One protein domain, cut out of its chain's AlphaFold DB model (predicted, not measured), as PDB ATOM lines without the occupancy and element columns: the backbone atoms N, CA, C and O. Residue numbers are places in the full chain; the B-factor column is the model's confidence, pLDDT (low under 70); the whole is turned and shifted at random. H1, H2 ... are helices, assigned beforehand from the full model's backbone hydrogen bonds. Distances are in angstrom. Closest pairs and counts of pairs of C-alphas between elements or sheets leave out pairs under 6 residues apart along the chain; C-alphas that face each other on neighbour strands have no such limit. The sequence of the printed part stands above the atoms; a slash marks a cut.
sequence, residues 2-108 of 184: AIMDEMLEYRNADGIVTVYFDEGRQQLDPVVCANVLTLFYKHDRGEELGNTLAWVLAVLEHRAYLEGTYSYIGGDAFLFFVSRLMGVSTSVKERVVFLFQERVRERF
ATOM      1  N   ALA A   2      36.663  -5.338 -13.977       86.50
ATOM      2  CA  ALA A   2      38.022  -5.877 -14.022       86.50
ATOM      3  C   ALA A   2      38.011  -7.315 -13.483       86.50
ATOM      4  O   ALA A   2      37.276  -7.615 -12.548       86.50
ATOM      5  N   ILE A   3      38.829  -8.200 -14.054       92.75
ATOM      6  CA  ILE A   3      38.838  -9.638 -13.724       92.75
ATOM      7  C   ILE A   3      39.055  -9.926 -12.225       92.75
ATOM      8  O   ILE A   3      38.548 -10.908 -11.701       92.75
ATOM      9  N   MET A   4      39.788  -9.061 -11.518       96.06
ATOM     10  CA  MET A   4      40.018  -9.200 -10.077       96.06
ATOM     11  C   MET A   4      38.758  -8.940  -9.252       96.06
ATOM     12  O   MET A   4      38.584  -9.570  -8.219       96.06
ATOM     13  N   ASP A   5      37.877  -8.049  -9.704       96.62
ATOM     14  CA  ASP A   5      36.607  -7.808  -9.013       96.62
ATOM     15  C   ASP A   5      35.688  -9.020  -9.189       96.62
ATOM     16  O   ASP A   5      35.080  -9.481  -8.234       96.62
ATOM     17  N   GLU A   6      35.682  -9.609 -10.387       95.25
ATOM     18  CA  GLU A   6      34.951 -10.848 -10.669       95.25
ATOM     19  C   GLU A   6      35.441 -12.024  -9.808       95.25
ATOM     20  O   GLU A   6      34.630 -12.769  -9.269       95.25
ATOM     21  N   MET A   7      36.757 -12.162  -9.595       95.81
ATOM     22  CA  MET A   7      37.324 -13.201  -8.717       95.81
ATOM     23  C   MET A   7      36.774 -13.154  -7.283       95.81
ATOM     24  O   MET A   7      36.704 -14.194  -6.630       95.81
ATOM     25  N   LEU A   8      36.394 -11.975  -6.777       96.19
ATOM     26  CA  LEU A   8      35.853 -11.825  -5.423       96.19
ATOM     27  C   LEU A   8      34.429 -12.370  -5.294       96.19
ATOM     28  O   LEU A   8      34.011 -12.712  -4.189       96.19
ATOM     29  N   GLU A   9      33.694 -12.507  -6.390       95.06
ATOM     30  CA  GLU A   9      32.367 -13.124  -6.364       95.06
ATOM     31  C   GLU A   9      32.464 -14.656  -6.222       95.06
ATOM     32  O   GLU A   9      31.554 -15.300  -5.706       95.06
ATOM     33  N   TYR A  10      33.612 -15.250  -6.570       95.94
ATOM     34  CA  TYR A  10      33.840 -16.699  -6.539       95.94
ATOM     35  C   TYR A  10      34.635 -17.140  -5.306       95.94
ATOM     36  O   TYR A  10      35.809 -17.524  -5.372       95.94
ATOM     37  N   ARG A  11      33.962 -17.092  -4.154       95.44
ATOM     38  CA  ARG A  11      34.463 -17.589  -2.866       95.44
ATOM     39  C   ARG A  11      33.499 -18.610  -2.270       95.44
ATOM     40  O   ARG A  11      32.286 -18.502  -2.429       95.44
ATOM     41  N   ASN A  12      34.034 -19.601  -1.562       94.44
ATOM     42  CA  ASN A  12      33.217 -20.542  -0.800       94.44
ATOM     43  C   ASN A  12      32.641 -19.878   0.474       94.44
ATOM     44  O   ASN A  12      32.911 -18.712   0.767       94.44
ATOM     45  N   ALA A  13      31.882 -20.640   1.267       94.12
ATOM     46  CA  ALA A  13      31.286 -20.152   2.516       94.12
ATOM     47  C   ALA A  13      32.313 -19.649   3.556       94.12
ATOM     48  O   ALA A  13      31.975 -18.806   4.384       94.12
ATOM     49  N   ASP A  14      33.564 -20.112   3.486       95.44
ATOM     50  CA  ASP A  14      34.665 -19.672   4.355       95.44
ATOM     51  C   ASP A  14      35.391 -18.427   3.806       95.44
ATOM     52  O   ASP A  14      36.353 -17.933   4.400       95.44
ATOM     53  N   GLY A  15      34.963 -17.896   2.656       96.25
ATOM     54  CA  GLY A  15      35.613 -16.771   1.986       96.25
ATOM     55  C   GLY A  15      36.904 -17.147   1.247       96.25
ATOM     56  O   GLY A  15      37.732 -16.273   0.983       96.25
ATOM     57  N   ILE A  16      37.103 -18.431   0.931       97.81
ATOM     58  CA  ILE A  16      38.264 -18.930   0.183       97.81
ATOM     59  C   ILE A  16      37.941 -18.927  -1.310       97.81
ATOM     60  O   ILE A  16      36.900 -19.440  -1.720       97.81
ATOM     61  N   VAL A  17      38.840 -18.370  -2.123       97.12
ATOM     62  CA  VAL A  17      38.690 -18.343  -3.587       97.12
ATOM     63  C   VAL A  17      38.626 -19.759  -4.158       97.12
ATOM     64  O   VAL A  17      39.438 -20.624  -3.822       97.12
ATOM     65  N   THR A  18      37.669 -19.990  -5.052       96.19
ATOM     66  CA  THR A  18      37.479 -21.281  -5.721       96.19
ATOM     67  C   THR A  18      38.270 -21.366  -7.025       96.19
ATOM     68  O   THR A  18      38.634 -20.366  -7.638       96.19
ATOM     69  N   VAL A  19      38.545 -22.592  -7.477       93.75
ATOM     70  CA  VAL A  19      39.303 -22.852  -8.715       93.75
ATOM     71  C   VAL A  19      38.569 -22.357  -9.964       93.75
ATOM     72  O   VAL A  19      39.207 -21.954 -10.936       93.75
ATOM     73  N   TYR A  20      37.238 -22.413  -9.953       93.00
ATOM     74  CA  TYR A  20      36.396 -22.101 -11.103       93.00
ATOM     75  C   TYR A  20      35.548 -20.857 -10.845       93.00
ATOM     76  O   TYR A  20      35.116 -20.621  -9.717       93.00
ATOM     77  N   PHE A  21      35.257 -20.117 -11.918       92.81
ATOM     78  CA  PHE A  21      34.235 -19.064 -11.944       92.81
ATOM     79  C   PHE A  21      32.864 -19.695 -12.200       92.81
ATOM     80  O   PHE A  21      32.209 -19.458 -13.213       92.81
ATOM     81  N   ASP A  22      32.493 -20.619 -11.323       91.38
ATOM     82  CA  ASP A  22      31.273 -21.409 -11.420       91.38
ATOM     83  C   ASP A  22      30.805 -21.723  -9.997       91.38
ATOM     84  O   ASP A  22      31.467 -22.460  -9.264       91.38
ATOM     85  N   GLU A  23      29.663 -21.154  -9.607       86.25
ATOM     86  CA  GLU A  23      29.077 -21.324  -8.271       86.25
ATOM     87  C   GLU A  23      28.744 -22.791  -7.957       86.25
ATOM     88  O   GLU A  23      28.769 -23.201  -6.797       86.25
ATOM     89  N   GLY A  24      28.489 -23.610  -8.985       87.75
ATOM     90  CA  GLY A  24      28.263 -25.046  -8.846       87.75
ATOM     91  C   GLY A  24      29.547 -25.857  -8.642       87.75
ATOM     92  O   GLY A  24      29.472 -27.055  -8.363       87.75
ATOM     93  N   ARG A  25      30.730 -25.240  -8.777       87.00
ATOM     94  CA  ARG A  25      32.045 -25.897  -8.689       87.00
ATOM     95  C   ARG A  25      32.945 -25.232  -7.654       87.00
ATOM     96  O   ARG A  25      33.941 -24.586  -7.975       87.00
ATOM     97  N   GLN A  26      32.652 -25.493  -6.386       89.06
ATOM     98  CA  GLN A  26      33.364 -24.916  -5.239       89.06
ATOM     99  C   GLN A  26      34.697 -25.614  -4.895       89.06
ATOM    100  O   GLN A  26      35.105 -25.661  -3.735       89.06
ATOM    101  N   GLN A  27      35.386 -26.189  -5.883       93.06
ATOM    102  CA  GLN A  27      36.673 -26.842  -5.651       93.06
ATOM    103  C   GLN A  27      37.718 -25.836  -5.161       93.06
ATOM    104  O   GLN A  27      37.865 -24.754  -5.730       93.06
ATOM    105  N   LEU A  28      38.482 -26.240  -4.145       95.44
ATOM    106  CA  LEU A  28      39.622 -25.495  -3.625       95.44
ATOM    107  C   LEU A  28      40.927 -26.136  -4.094       95.44
ATOM    108  O   LEU A  28      41.055 -27.361  -4.151       95.44
ATOM    109  N   ASP A  29      41.922 -25.303  -4.377       96.69
ATOM    110  CA  ASP A  29      43.290 -25.744  -4.610       96.69
ATOM    111  C   ASP A  29      44.264 -24.694  -4.048       96.69
ATOM    112  O   ASP A  29      44.186 -23.520  -4.430       96.69
ATOM    113  N   PRO A  30      45.180 -25.071  -3.140       97.69
ATOM    114  CA  PRO A  30      46.064 -24.114  -2.486       97.69
ATOM    115  C   PRO A  30      47.114 -23.514  -3.428       97.69
ATOM    116  O   PRO A  30      47.560 -22.393  -3.194       97.69
ATOM    117  N   VAL A  31      47.473 -24.186  -4.527       97.75
ATOM    118  CA  VAL A  31      48.345 -23.608  -5.561       97.75
ATOM    119  C   VAL A  31      47.593 -22.550  -6.370       97.75
ATOM    120  O   VAL A  31      48.151 -21.495  -6.685       97.75
ATOM    121  N   VAL A  32      46.323 -22.798  -6.701       97.00
ATOM    122  CA  VAL A  32      45.478 -21.790  -7.368       97.00
ATOM    123  C   VAL A  32      45.292 -20.581  -6.456       97.00
ATOM    124  O   VAL A  32      45.531 -19.453  -6.885       97.00
ATOM    125  N   CYS A  33      44.991 -20.808  -5.178       98.31
ATOM    126  CA  CYS A  33      44.875 -19.741  -4.187       98.31
ATOM    127  C   CYS A  33      46.177 -18.941  -4.036       98.31
ATOM    128  O   CYS A  33      46.131 -17.714  -4.032       98.31
ATOM    129  N   ALA A  34      47.345 -19.592  -3.996       98.44
ATOM    130  CA  ALA A  34      48.634 -18.896  -3.963       98.44
ATOM    131  C   ALA A  34      48.858 -18.007  -5.202       98.44
ATOM    132  O   ALA A  34      49.386 -16.898  -5.080       98.44
ATOM    133  N   ASN A  35      48.423 -18.442  -6.390       98.12
ATOM    134  CA  ASN A  35      48.492 -17.630  -7.609       98.12
ATOM    135  C   ASN A  35      47.549 -16.422  -7.565       98.12
ATOM    136  O   ASN A  35      47.971 -15.317  -7.913       98.12
ATOM    137  N   VAL A  36      46.306 -16.607  -7.111       98.25
ATOM    138  CA  VAL A  36      45.347 -15.504  -6.949       98.25
ATOM    139  C   VAL A  36      45.869 -14.501  -5.920       98.25
ATOM    140  O   VAL A  36      45.945 -13.312  -6.213       98.25
ATOM    141  N   LEU A  37      46.348 -14.964  -4.763       98.69
ATOM    142  CA  LEU A  37      46.985 -14.102  -3.767       98.69
ATOM    143  C   LEU A  37      48.176 -13.342  -4.359       98.69
ATOM    144  O   LEU A  37      48.293 -12.141  -4.146       98.69
ATOM    145  N   THR A  38      49.030 -14.004  -5.146       98.56
ATOM    146  CA  THR A  38      50.169 -13.344  -5.807       98.56
ATOM    147  C   THR A  38      49.699 -12.202  -6.712       98.56
ATOM    148  O   THR A  38      50.304 -11.132  -6.706       98.56
ATOM    149  N   LEU A  39      48.615 -12.401  -7.470       98.06
ATOM    150  CA  LEU A  39      48.015 -11.348  -8.291       98.06
ATOM    151  C   LEU A  39      47.503 -10.191  -7.424       98.06
ATOM    152  O   LEU A  39      47.856  -9.044  -7.680       98.06
ATOM    153  N   PHE A  40      46.721 -10.478  -6.383       98.31
ATOM    154  CA  PHE A  40      46.138  -9.449  -5.517       98.31
ATOM    155  C   PHE A  40      47.198  -8.649  -4.756       98.31
ATOM    156  O   PHE A  40      47.154  -7.422  -4.763       98.31
ATOM    157  N   TYR A  41      48.196  -9.311  -4.171       98.25
ATOM    158  CA  TYR A  41      49.300  -8.633  -3.489       98.25
ATOM    159  C   TYR A  41      50.147  -7.783  -4.437       98.25
ATOM    160  O   TYR A  41      50.561  -6.695  -4.058       98.25
ATOM    161  N   LYS A  42      50.353  -8.221  -5.685       97.69
ATOM    162  CA  LYS A  42      51.067  -7.426  -6.696       97.69
ATOM    163  C   LYS A  42      50.341  -6.123  -7.069       97.69
ATOM    164  O   LYS A  42      50.968  -5.219  -7.616       97.69
ATOM    165  N   HIS A  43      49.043  -6.040  -6.800       97.12
ATOM    166  CA  HIS A  43      48.203  -4.874  -7.065       97.12
ATOM    167  C   HIS A  43      47.737  -4.173  -5.779       97.12
ATOM    168  O   HIS A  43      46.739  -3.463  -5.822       97.12
ATOM    169  N   ASP A  44      48.419  -4.391  -4.647       97.00
ATOM    170  CA  ASP A  44      48.103  -3.778  -3.344       97.00
ATOM    171  C   ASP A  44      46.685  -4.090  -2.820       97.00
ATOM    172  O   ASP A  44      46.125  -3.371  -1.996       97.00
ATOM    173  N   ARG A  45      46.109  -5.207  -3.274       97.56
ATOM    174  CA  ARG A  45      44.751  -5.680  -2.950       97.56
ATOM    175  C   ARG A  45      44.736  -6.946  -2.091       97.56
ATOM    176  O   ARG A  45      43.704  -7.583  -1.915       97.56
ATOM    177  N   GLY A  46      45.886  -7.350  -1.548       96.94
ATOM    178  CA  GLY A  46      46.028  -8.606  -0.797       96.94
ATOM    179  C   GLY A  46      45.087  -8.742   0.410       96.94
ATOM    180  O   GLY A  46      44.630  -9.845   0.704       96.94
ATOM    181  N   GLU A  47      44.753  -7.628   1.069       96.62
ATOM    182  CA  GLU A  47      43.855  -7.583   2.238       96.62
ATOM    183  C   GLU A  47      42.428  -8.076   1.924       96.62
ATOM    184  O   GLU A  47      41.755  -8.622   2.797       96.62
ATOM    185  N   GLU A  48      41.973  -7.974   0.670       98.00
ATOM    186  CA  GLU A  48      40.641  -8.446   0.250       98.00
ATOM    187  C   GLU A  48      40.506  -9.978   0.294       98.00
ATOM    188  O   GLU A  48      39.396 -10.512   0.253       98.00
ATOM    189  N   LEU A  49      41.632 -10.693   0.410       98.12
ATOM    190  CA  LEU A  49      41.715 -12.154   0.402       98.12
ATOM    191  C   LEU A  49      42.299 -12.732   1.702       98.12
ATOM    192  O   LEU A  49      42.900 -13.809   1.688       98.12
ATOM    193  N   GLY A  50      42.090 -12.058   2.839       98.00
ATOM    194  CA  GLY A  50      42.617 -12.471   4.148       98.00
ATOM    195  C   GLY A  50      42.335 -13.935   4.521       98.00
ATOM    196  O   GLY A  50      43.252 -14.648   4.931       98.00
ATOM    197  N   ASN A  51      41.110 -14.426   4.300       98.50
ATOM    198  CA  ASN A  51      40.747 -15.823   4.590       98.50
ATOM    199  C   ASN A  51      41.475 -16.817   3.673       98.50
ATOM    200  O   ASN A  51      41.942 -17.863   4.122       98.50
ATOM    201  N   THR A  52      41.629 -16.467   2.393       98.69
ATOM    202  CA  THR A  52      42.377 -17.287   1.431       98.69
ATOM    203  C   THR A  52      43.855 -17.352   1.816       98.69
ATOM    204  O   THR A  52      44.450 -18.429   1.776       98.69
ATOM    205  N   LEU A  53      44.446 -16.230   2.247       98.75
ATOM    206  CA  LEU A  53      45.816 -16.212   2.758       98.75
ATOM    207  C   LEU A  53      45.954 -17.110   3.985       98.75
ATOM    208  O   LEU A  53      46.824 -17.975   3.990       98.75
ATOM    209  N   ALA A  54      45.102 -16.930   4.995       98.62
ATOM    210  CA  ALA A  54      45.146 -17.722   6.222       98.62
ATOM    211  C   ALA A  54      45.100 -19.229   5.922       98.62
ATOM    212  O   ALA A  54      45.897 -19.993   6.463       98.62
ATOM    213  N   TRP A  55      44.239 -19.640   4.988       98.62
ATOM    214  CA  TRP A  55      44.148 -21.030   4.554       98.62
ATOM    215  C   TRP A  55      45.421 -21.532   3.854       98.62
ATOM    216  O   TRP A  55      45.928 -22.599   4.197       98.62
ATOM    217  N   VAL A  56      45.993 -20.758   2.922       98.69
ATOM    218  CA  VAL A  56      47.261 -21.117   2.256       98.69
ATOM    219  C   VAL A  56      48.405 -21.256   3.266       98.69
ATOM    220  O   VAL A  56      49.207 -22.186   3.158       98.69
ATOM    221  N   LEU A  57      48.478 -20.378   4.270       98.50
ATOM    222  CA  LEU A  57      49.505 -20.471   5.311       98.50
ATOM    223  C   LEU A  57      49.293 -21.698   6.214       98.50
ATOM    224  O   LEU A  57      50.265 -22.381   6.531       98.50
ATOM    225  N   ALA A  58      48.046 -22.044   6.544       98.56
ATOM    226  CA  ALA A  58      47.734 -23.265   7.288       98.56
ATOM    227  C   ALA A  58      48.114 -24.539   6.504       98.56
ATOM    228  O   ALA A  58      48.626 -25.500   7.079       98.56
ATOM    229  N   VAL A  59      47.940 -24.549   5.174       98.56
ATOM    230  CA  VAL A  59      48.404 -25.655   4.313       98.56
ATOM    231  C   VAL A  59      49.923 -25.833   4.412       98.56
ATOM    232  O   VAL A  59      50.396 -26.971   4.508       98.56
ATOM    233  N   LEU A  60      50.686 -24.734   4.425       98.62
ATOM    234  CA  LEU A  60      52.140 -24.759   4.619       98.62
ATOM    235  C   LEU A  60      52.514 -25.286   6.016       98.62
ATOM    236  O   LEU A  60      53.369 -26.168   6.139       98.62
ATOM    237  N   GLU A  61      51.856 -24.776   7.057       98.50
ATOM    238  CA  GLU A  61      52.087 -25.146   8.457       98.50
ATOM    239  C   GLU A  61      51.863 -26.639   8.708       98.50
ATOM    240  O   GLU A  61      52.721 -27.320   9.283       98.50
ATOM    241  N   HIS A  62      50.753 -27.174   8.203       98.38
ATOM    242  CA  HIS A  62      50.343 -28.557   8.430       98.38
ATOM    243  C   HIS A  62      50.838 -29.541   7.368       98.38
ATOM    244  O   HIS A  62      50.505 -30.722   7.437       98.38
ATOM    245  N   ARG A  63      51.654 -29.091   6.402       98.12
ATOM    246  CA  ARG A  63      52.198 -29.931   5.316       98.12
ATOM    247  C   ARG A  63      51.118 -30.613   4.468       98.12
ATOM    248  O   ARG A  63      51.359 -31.659   3.870       98.12
ATOM    249  N   ALA A  64      49.938 -30.004   4.360       97.88
ATOM    250  CA  ALA A  64      48.803 -30.588   3.640       97.88
ATOM    251  C   ALA A  64      49.023 -30.678   2.113       97.88
ATOM    252  O   ALA A  64      48.206 -31.247   1.400       97.88
ATOM    253  N   TYR A  65      50.133 -30.133   1.610       97.00
ATOM    254  CA  TYR A  65      50.515 -30.136   0.200       97.00
ATOM    255  C   TYR A  65      51.393 -31.328  -0.222       97.00
ATOM    256  O   TYR A  65      51.641 -31.480  -1.414       97.00
ATOM    257  N   LEU A  66      51.917 -32.144   0.707       96.12
ATOM    258  CA  LEU A  66      52.984 -33.118   0.402       96.12
ATOM    259  C   LEU A  66      52.616 -34.128  -0.694       96.12
ATOM    260  O   LEU A  66      53.420 -34.371  -1.593       96.12
ATOM    261  N   GLU A  67      51.387 -34.644  -0.664       92.12
ATOM    262  CA  GLU A  67      50.863 -35.614  -1.640       92.12
ATOM    263  C   GLU A  67      50.350 -34.948  -2.940       92.12
ATOM    264  O   GLU A  67      49.710 -35.568  -3.798       92.12
ATOM    265  N   GLY A  68      50.634 -33.656  -3.106       91.50
ATOM    266  CA  GLY A  68      50.062 -32.801  -4.133       91.50
ATOM    267  C   GLY A  68      48.705 -32.233  -3.745       91.50
ATOM    268  O   GLY A  68      48.230 -32.370  -2.621       91.50
ATOM    269  N   THR A  69      48.081 -31.559  -4.703       92.50
ATOM    270  CA  THR A  69      46.822 -30.835  -4.493       92.50
ATOM    271  C   THR A  69      45.722 -31.397  -5.387       92.50
ATOM    272  O   THR A  69      45.875 -32.477  -5.967       92.50
ATOM    273  N   TYR A  70      44.601 -30.684  -5.501       90.94
ATOM    274  CA  TYR A  70      43.520 -31.058  -6.405       90.94
ATOM    275  C   TYR A  70      44.013 -31.152  -7.859       90.94
ATOM    276  O   TYR A  70      43.802 -32.171  -8.519       90.94
ATOM    277  N   SER A  71      44.727 -30.129  -8.337       91.06
ATOM    278  CA  SER A  71      45.210 -30.039  -9.718       91.06
ATOM    279  C   SER A  71      46.703 -30.294  -9.894       91.06
ATOM    280  O   SER A  71      47.102 -30.595 -11.014       91.06
ATOM    281  N   TYR A  72      47.531 -30.204  -8.850       94.12
ATOM    282  CA  TYR A  72      48.988 -30.297  -8.983       94.12
ATOM    283  C   TYR A  72      49.550 -31.604  -8.427       94.12
ATOM    284  O   TYR A  72      48.999 -32.219  -7.506       94.12
ATOM    285  N   ILE A  73      50.650 -32.049  -9.032       91.44
ATOM    286  CA  ILE A  73      51.343 -33.288  -8.679       91.44
ATOM    287  C   ILE A  73      52.464 -32.969  -7.688       91.44
ATOM    288  O   ILE A  73      53.301 -32.114  -7.959       91.44
ATOM    289  N   GLY A  74      52.481 -33.686  -6.561       89.62
ATOM    290  CA  GLY A  74      53.503 -33.539  -5.525       89.62
ATOM    291  C   GLY A  74      53.495 -32.181  -4.814       89.62
ATOM    292  O   GLY A  74      52.769 -31.251  -5.169       89.62
ATOM    293  N   GLY A  75      54.317 -32.076  -3.773       94.12
ATOM    294  CA  GLY A  75      54.353 -30.891  -2.920       94.12
ATOM    295  C   GLY A  75      55.190 -29.717  -3.429       94.12
ATOM    296  O   GLY A  75      55.031 -28.596  -2.944       94.12
ATOM    297  N   ASP A  76      56.071 -29.941  -4.402       97.56
ATOM    298  CA  ASP A  76      57.071 -28.940  -4.793       97.56
ATOM    299  C   ASP A  76      56.445 -27.767  -5.573       97.56
ATOM    300  O   ASP A  76      56.875 -26.620  -5.423       97.56
ATOM    301  N   ALA A  77      55.348 -28.011  -6.301       96.94
ATOM    302  CA  ALA A  77      54.570 -26.955  -6.952       96.94
ATOM    303  C   ALA A  77      53.995 -25.955  -5.939       96.94
ATOM    304  O   ALA A  77      54.115 -24.745  -6.130       96.94
ATOM    305  N   PHE A  78      53.422 -26.439  -4.834       98.38
ATOM    306  CA  PHE A  78      52.894 -25.570  -3.784       98.38
ATOM    307  C   PHE A  78      53.976 -24.654  -3.211       98.38
ATOM    308  O   PHE A  78      53.787 -23.438  -3.172       98.38
ATOM    309  N   LEU A  79      55.135 -25.210  -2.851       98.62
ATOM    310  CA  LEU A  79      56.250 -24.423  -2.323       98.62
ATOM    311  C   LEU A  79      56.750 -23.384  -3.335       98.62
ATOM    312  O   LEU A  79      56.984 -22.233  -2.971       98.62
ATOM    313  N   PHE A  80      56.848 -23.748  -4.613       98.56
ATOM    314  CA  PHE A  80      57.227 -22.816  -5.672       98.56
ATOM    315  C   PHE A  80      56.233 -21.659  -5.845       98.56
ATOM    316  O   PHE A  80      56.637 -20.514  -6.028       98.56
ATOM    317  N   PHE A  81      54.926 -21.906  -5.776       98.50
ATOM    318  CA  PHE A  81      53.946 -20.822  -5.906       98.50
ATOM    319  C   PHE A  81      53.832 -19.963  -4.640       98.50
ATOM    320  O   PHE A  81      53.649 -18.751  -4.751       98.50
ATOM    321  N   VAL A  82      54.039 -20.535  -3.452       98.69
ATOM    322  CA  VAL A  82      54.167 -19.753  -2.212       98.69
ATOM    323  C   VAL A  82      55.419 -18.871  -2.240       98.69
ATOM    324  O   VAL A  82      55.345 -17.712  -1.833       98.69
ATOM    325  N   SER A  83      56.545 -19.340  -2.793       98.62
ATOM    326  CA  SER A  83      57.743 -18.496  -2.917       98.62
ATOM    327  C   SER A  83      57.513 -17.275  -3.810       98.62
ATOM    328  O   SER A  83      58.010 -16.184  -3.527       98.62
ATOM    329  N   ARG A  84      56.694 -17.417  -4.859       98.44
ATOM    330  CA  ARG A  84      56.275 -16.299  -5.716       98.44
ATOM    331  C   ARG A  84      55.401 -15.293  -4.971       98.44
ATOM    332  O   ARG A  84      55.619 -14.096  -5.138       98.44
ATOM    333  N   LEU A  85      54.474 -15.764  -4.135       98.62
ATOM    334  CA  LEU A  85      53.673 -14.904  -3.258       98.62
ATOM    335  C   LEU A  85      54.568 -14.119  -2.284       98.62
ATOM    336  O   LEU A  85      54.445 -12.901  -2.174       98.62
ATOM    337  N   MET A  86      55.521 -14.790  -1.634       98.50
ATOM    338  CA  MET A  86      56.512 -14.133  -0.768       98.50
ATOM    339  C   MET A  86      57.364 -13.108  -1.533       98.50
ATOM    340  O   MET A  86      57.781 -12.102  -0.966       98.50
ATOM    341  N   GLY A  87      57.625 -13.350  -2.819       97.69
ATOM    342  CA  GLY A  87      58.388 -12.450  -3.681       97.69
ATOM    343  C   GLY A  87      57.672 -11.145  -4.039       97.69
ATOM    344  O   GLY A  87      58.343 -10.181  -4.394       97.69
ATOM    345  N   VAL A  88      56.339 -11.094  -3.942       98.19
ATOM    346  CA  VAL A  88      55.549  -9.875  -4.207       98.19
ATOM    347  C   VAL A  88      55.044  -9.193  -2.938       98.19
ATOM    348  O   VAL A  88      54.501  -8.098  -3.022       98.19
ATOM    349  N   SER A  89      55.203  -9.817  -1.767       97.50
ATOM    350  CA  SER A  89      54.699  -9.290  -0.499       97.50
ATOM    351  C   SER A  89      55.686  -9.515   0.641       97.50
ATOM    352  O   SER A  89      55.820 -10.624   1.170       97.50
ATOM    353  N   THR A  90      56.344  -8.433   1.068       96.75
ATOM    354  CA  THR A  90      57.247  -8.442   2.228       96.75
ATOM    355  C   THR A  90      56.514  -8.860   3.499       96.75
ATOM    356  O   THR A  90      57.035  -9.676   4.253       96.75
ATOM    357  N   SER A  91      55.275  -8.394   3.698       96.50
ATOM    358  CA  SER A  91      54.487  -8.732   4.889       96.50
ATOM    359  C   SER A  91      54.147 -10.221   4.963       96.50
ATOM    360  O   SER A  91      54.182 -10.808   6.043       96.50
ATOM    361  N   VAL A  92      53.868 -10.870   3.827       97.69
ATOM    362  CA  VAL A  92      53.690 -12.329   3.789       97.69
ATOM    363  C   VAL A  92      55.022 -13.029   4.040       97.69
ATOM    364  O   VAL A  92      55.078 -13.945   4.858       97.69
ATOM    365  N   LYS A  93      56.105 -12.586   3.388       98.06
ATOM    366  CA  LYS A  93      57.441 -13.169   3.566       98.06
ATOM    367  C   LYS A  93      57.879 -13.160   5.030       98.06
ATOM    368  O   LYS A  93      58.284 -14.201   5.535       98.06
ATOM    369  N   GLU A  94      57.765 -12.029   5.717       97.50
ATOM    370  CA  GLU A  94      58.147 -11.884   7.129       97.50
ATOM    371  C   GLU A  94      57.378 -12.838   8.051       97.50
ATOM    372  O   GLU A  94      57.958 -13.381   8.990       97.50
ATOM    373  N   ARG A  95      56.100 -13.105   7.753       96.62
ATOM    374  CA  ARG A  95      55.264 -14.013   8.552       96.62
ATOM    375  C   ARG A  95      55.702 -15.471   8.468       96.62
ATOM    376  O   ARG A  95      55.555 -16.189   9.451       96.62
ATOM    377  N   VAL A  96      56.190 -15.929   7.310       97.50
ATOM    378  CA  VAL A  96      56.390 -17.373   7.070       97.50
ATOM    379  C   VAL A  96      57.794 -17.789   6.668       97.50
ATOM    380  O   VAL A  96      58.025 -18.985   6.539       97.50
ATOM    381  N   VAL A  97      58.748 -16.871   6.488       98.44
ATOM    382  CA  VAL A  97      60.082 -17.206   5.954       98.44
ATOM    383  C   VAL A  97      60.770 -18.339   6.719       98.44
ATOM    384  O   VAL A  97      61.270 -19.262   6.085       98.44
ATOM    385  N   PHE A  98      60.745 -18.328   8.054       98.25
ATOM    386  CA  PHE A  98      61.389 -19.371   8.858       98.25
ATOM    387  C   PHE A  98      60.725 -20.738   8.667       98.25
ATOM    388  O   PHE A  98      61.402 -21.720   8.373       98.25
ATOM    389  N   LEU A  99      59.394 -20.784   8.740       98.69
ATOM    390  CA  LEU A  99      58.623 -21.999   8.490       98.69
ATOM    391  C   LEU A  99      58.850 -22.517   7.062       98.69
ATOM    392  O   LEU A  99      59.089 -23.702   6.848       98.69
ATOM    393  N   PHE A 100      58.813 -21.626   6.075       98.75
ATOM    394  CA  PHE A 100      59.015 -21.959   4.670       98.75
ATOM    395  C   PHE A 100      60.410 -22.544   4.418       98.75
ATOM    396  O   PHE A 100      60.544 -23.543   3.714       98.75
ATOM    397  N   GLN A 101      61.445 -21.974   5.039       98.69
ATOM    398  CA  GLN A 101      62.807 -22.502   4.982       98.69
ATOM    399  C   GLN A 101      62.899 -23.937   5.519       98.69
ATOM    400  O   GLN A 101      63.585 -24.762   4.916       98.69
ATOM    401  N   GLU A 102      62.219 -24.261   6.622       98.50
ATOM    402  CA  GLU A 102      62.134 -25.645   7.113       98.50
ATOM    403  C   GLU A 102      61.447 -26.550   6.091       98.50
ATOM    404  O   GLU A 102      61.996 -27.579   5.698       98.50
ATOM    405  N   ARG A 103      60.270 -26.135   5.610       98.44
ATOM    406  CA  ARG A 103      59.451 -26.918   4.678       98.44
ATOM    407  C   ARG A 103      60.158 -27.239   3.369       98.44
ATOM    408  O   ARG A 103      59.985 -28.332   2.835       98.44
ATOM    409  N   VAL A 104      60.956 -26.309   2.854       98.19
ATOM    410  CA  VAL A 104      61.749 -26.544   1.646       98.19
ATOM    411  C   VAL A 104      62.907 -27.507   1.922       98.19
ATOM    412  O   VAL A 104      63.101 -28.442   1.149       98.19
ATOM    413  N   ARG A 105      63.630 -27.363   3.043       98.38
ATOM    414  CA  ARG A 105      64.734 -28.281   3.395       98.38
ATOM    415  C   ARG A 105      64.268 -29.719   3.611       98.38
ATOM    416  O   ARG A 105      64.972 -30.644   3.226       98.38
ATOM    417  N   GLU A 106      63.074 -29.923   4.168       97.94
ATOM    418  CA  GLU A 106      62.465 -31.257   4.326       97.94
ATOM    419  C   GLU A 106      62.304 -32.011   2.994       97.94
ATOM    420  O   GLU A 106      62.209 -33.244   2.969       97.94
ATOM    421  N   ARG A 107      62.252 -31.271   1.882       97.44
ATOM    422  CA  ARG A 107      62.069 -31.812   0.538       97.44
ATOM    423  C   ARG A 107      63.378 -32.124  -0.183       97.44
ATOM    424  O   ARG A 107      63.299 -32.789  -1.211       97.44
ATOM    425  N   PHE A 108      64.537 -31.684   0.308       97.88
ATOM    426  CA  PHE A 108      65.812 -31.865  -0.398       97.88
ATOM    427  C   PHE A 108      66.115 -33.344  -0.649       97.88
ATOM    428  O   PHE A 108      65.918 -34.189   0.230       97.88
TER     429      PHE A 108
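This is residues 2 to 108 of the 184 residues of an uncharacterized protein of Schizopora paradoxa (UniProt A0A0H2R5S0). Two helical hairpins, H2 with H3 and H4 with H5, form an up-and-down bundle, each helix running against the one before, with short H1 off at one end. The 107 printed residues, all helix in class, have five named helices, H1 to H5 in chain order. The whole is compact, radius of gyration of the C-alphas 13.3 A, spans 38 by 28 by 19 A.

H1, residues 3 to 9, 10.4 A long, begins at C-alpha 3 (38.838, -9.638, -13.724). H2 is residues 30 to 42, 17.9 A; H3 46 to 61, 19.9 A; H4 76 to 88, 19.1 A; H5 90 to 105, 21.2 A, ending at C-alpha 105 (64.734, -28.281, 3.395).

H1 is close to but not clearly touching H2; closest C-alphas, Met 4 and Phe 40, 7.6 A. H2 and H4 touch, the same way at a shallow tilt of 13 degrees; closest C-alphas, Thr 38 and Leu 85, 4.6 A. Every O i to N i+4 pair is within hydrogen-bond range in H2 and H4, but 1 of 3 in H1 (i+3: 4 of 4), 9 of 12 in H3, 10 of 12 in H5.

The farthest C-alphas, Ala 2 and Phe 108, are 40.4 A apart. The printed part has no cut; links H1 to H2 and H3 to H4 are long; no printed residue is under 70 in pLDDT.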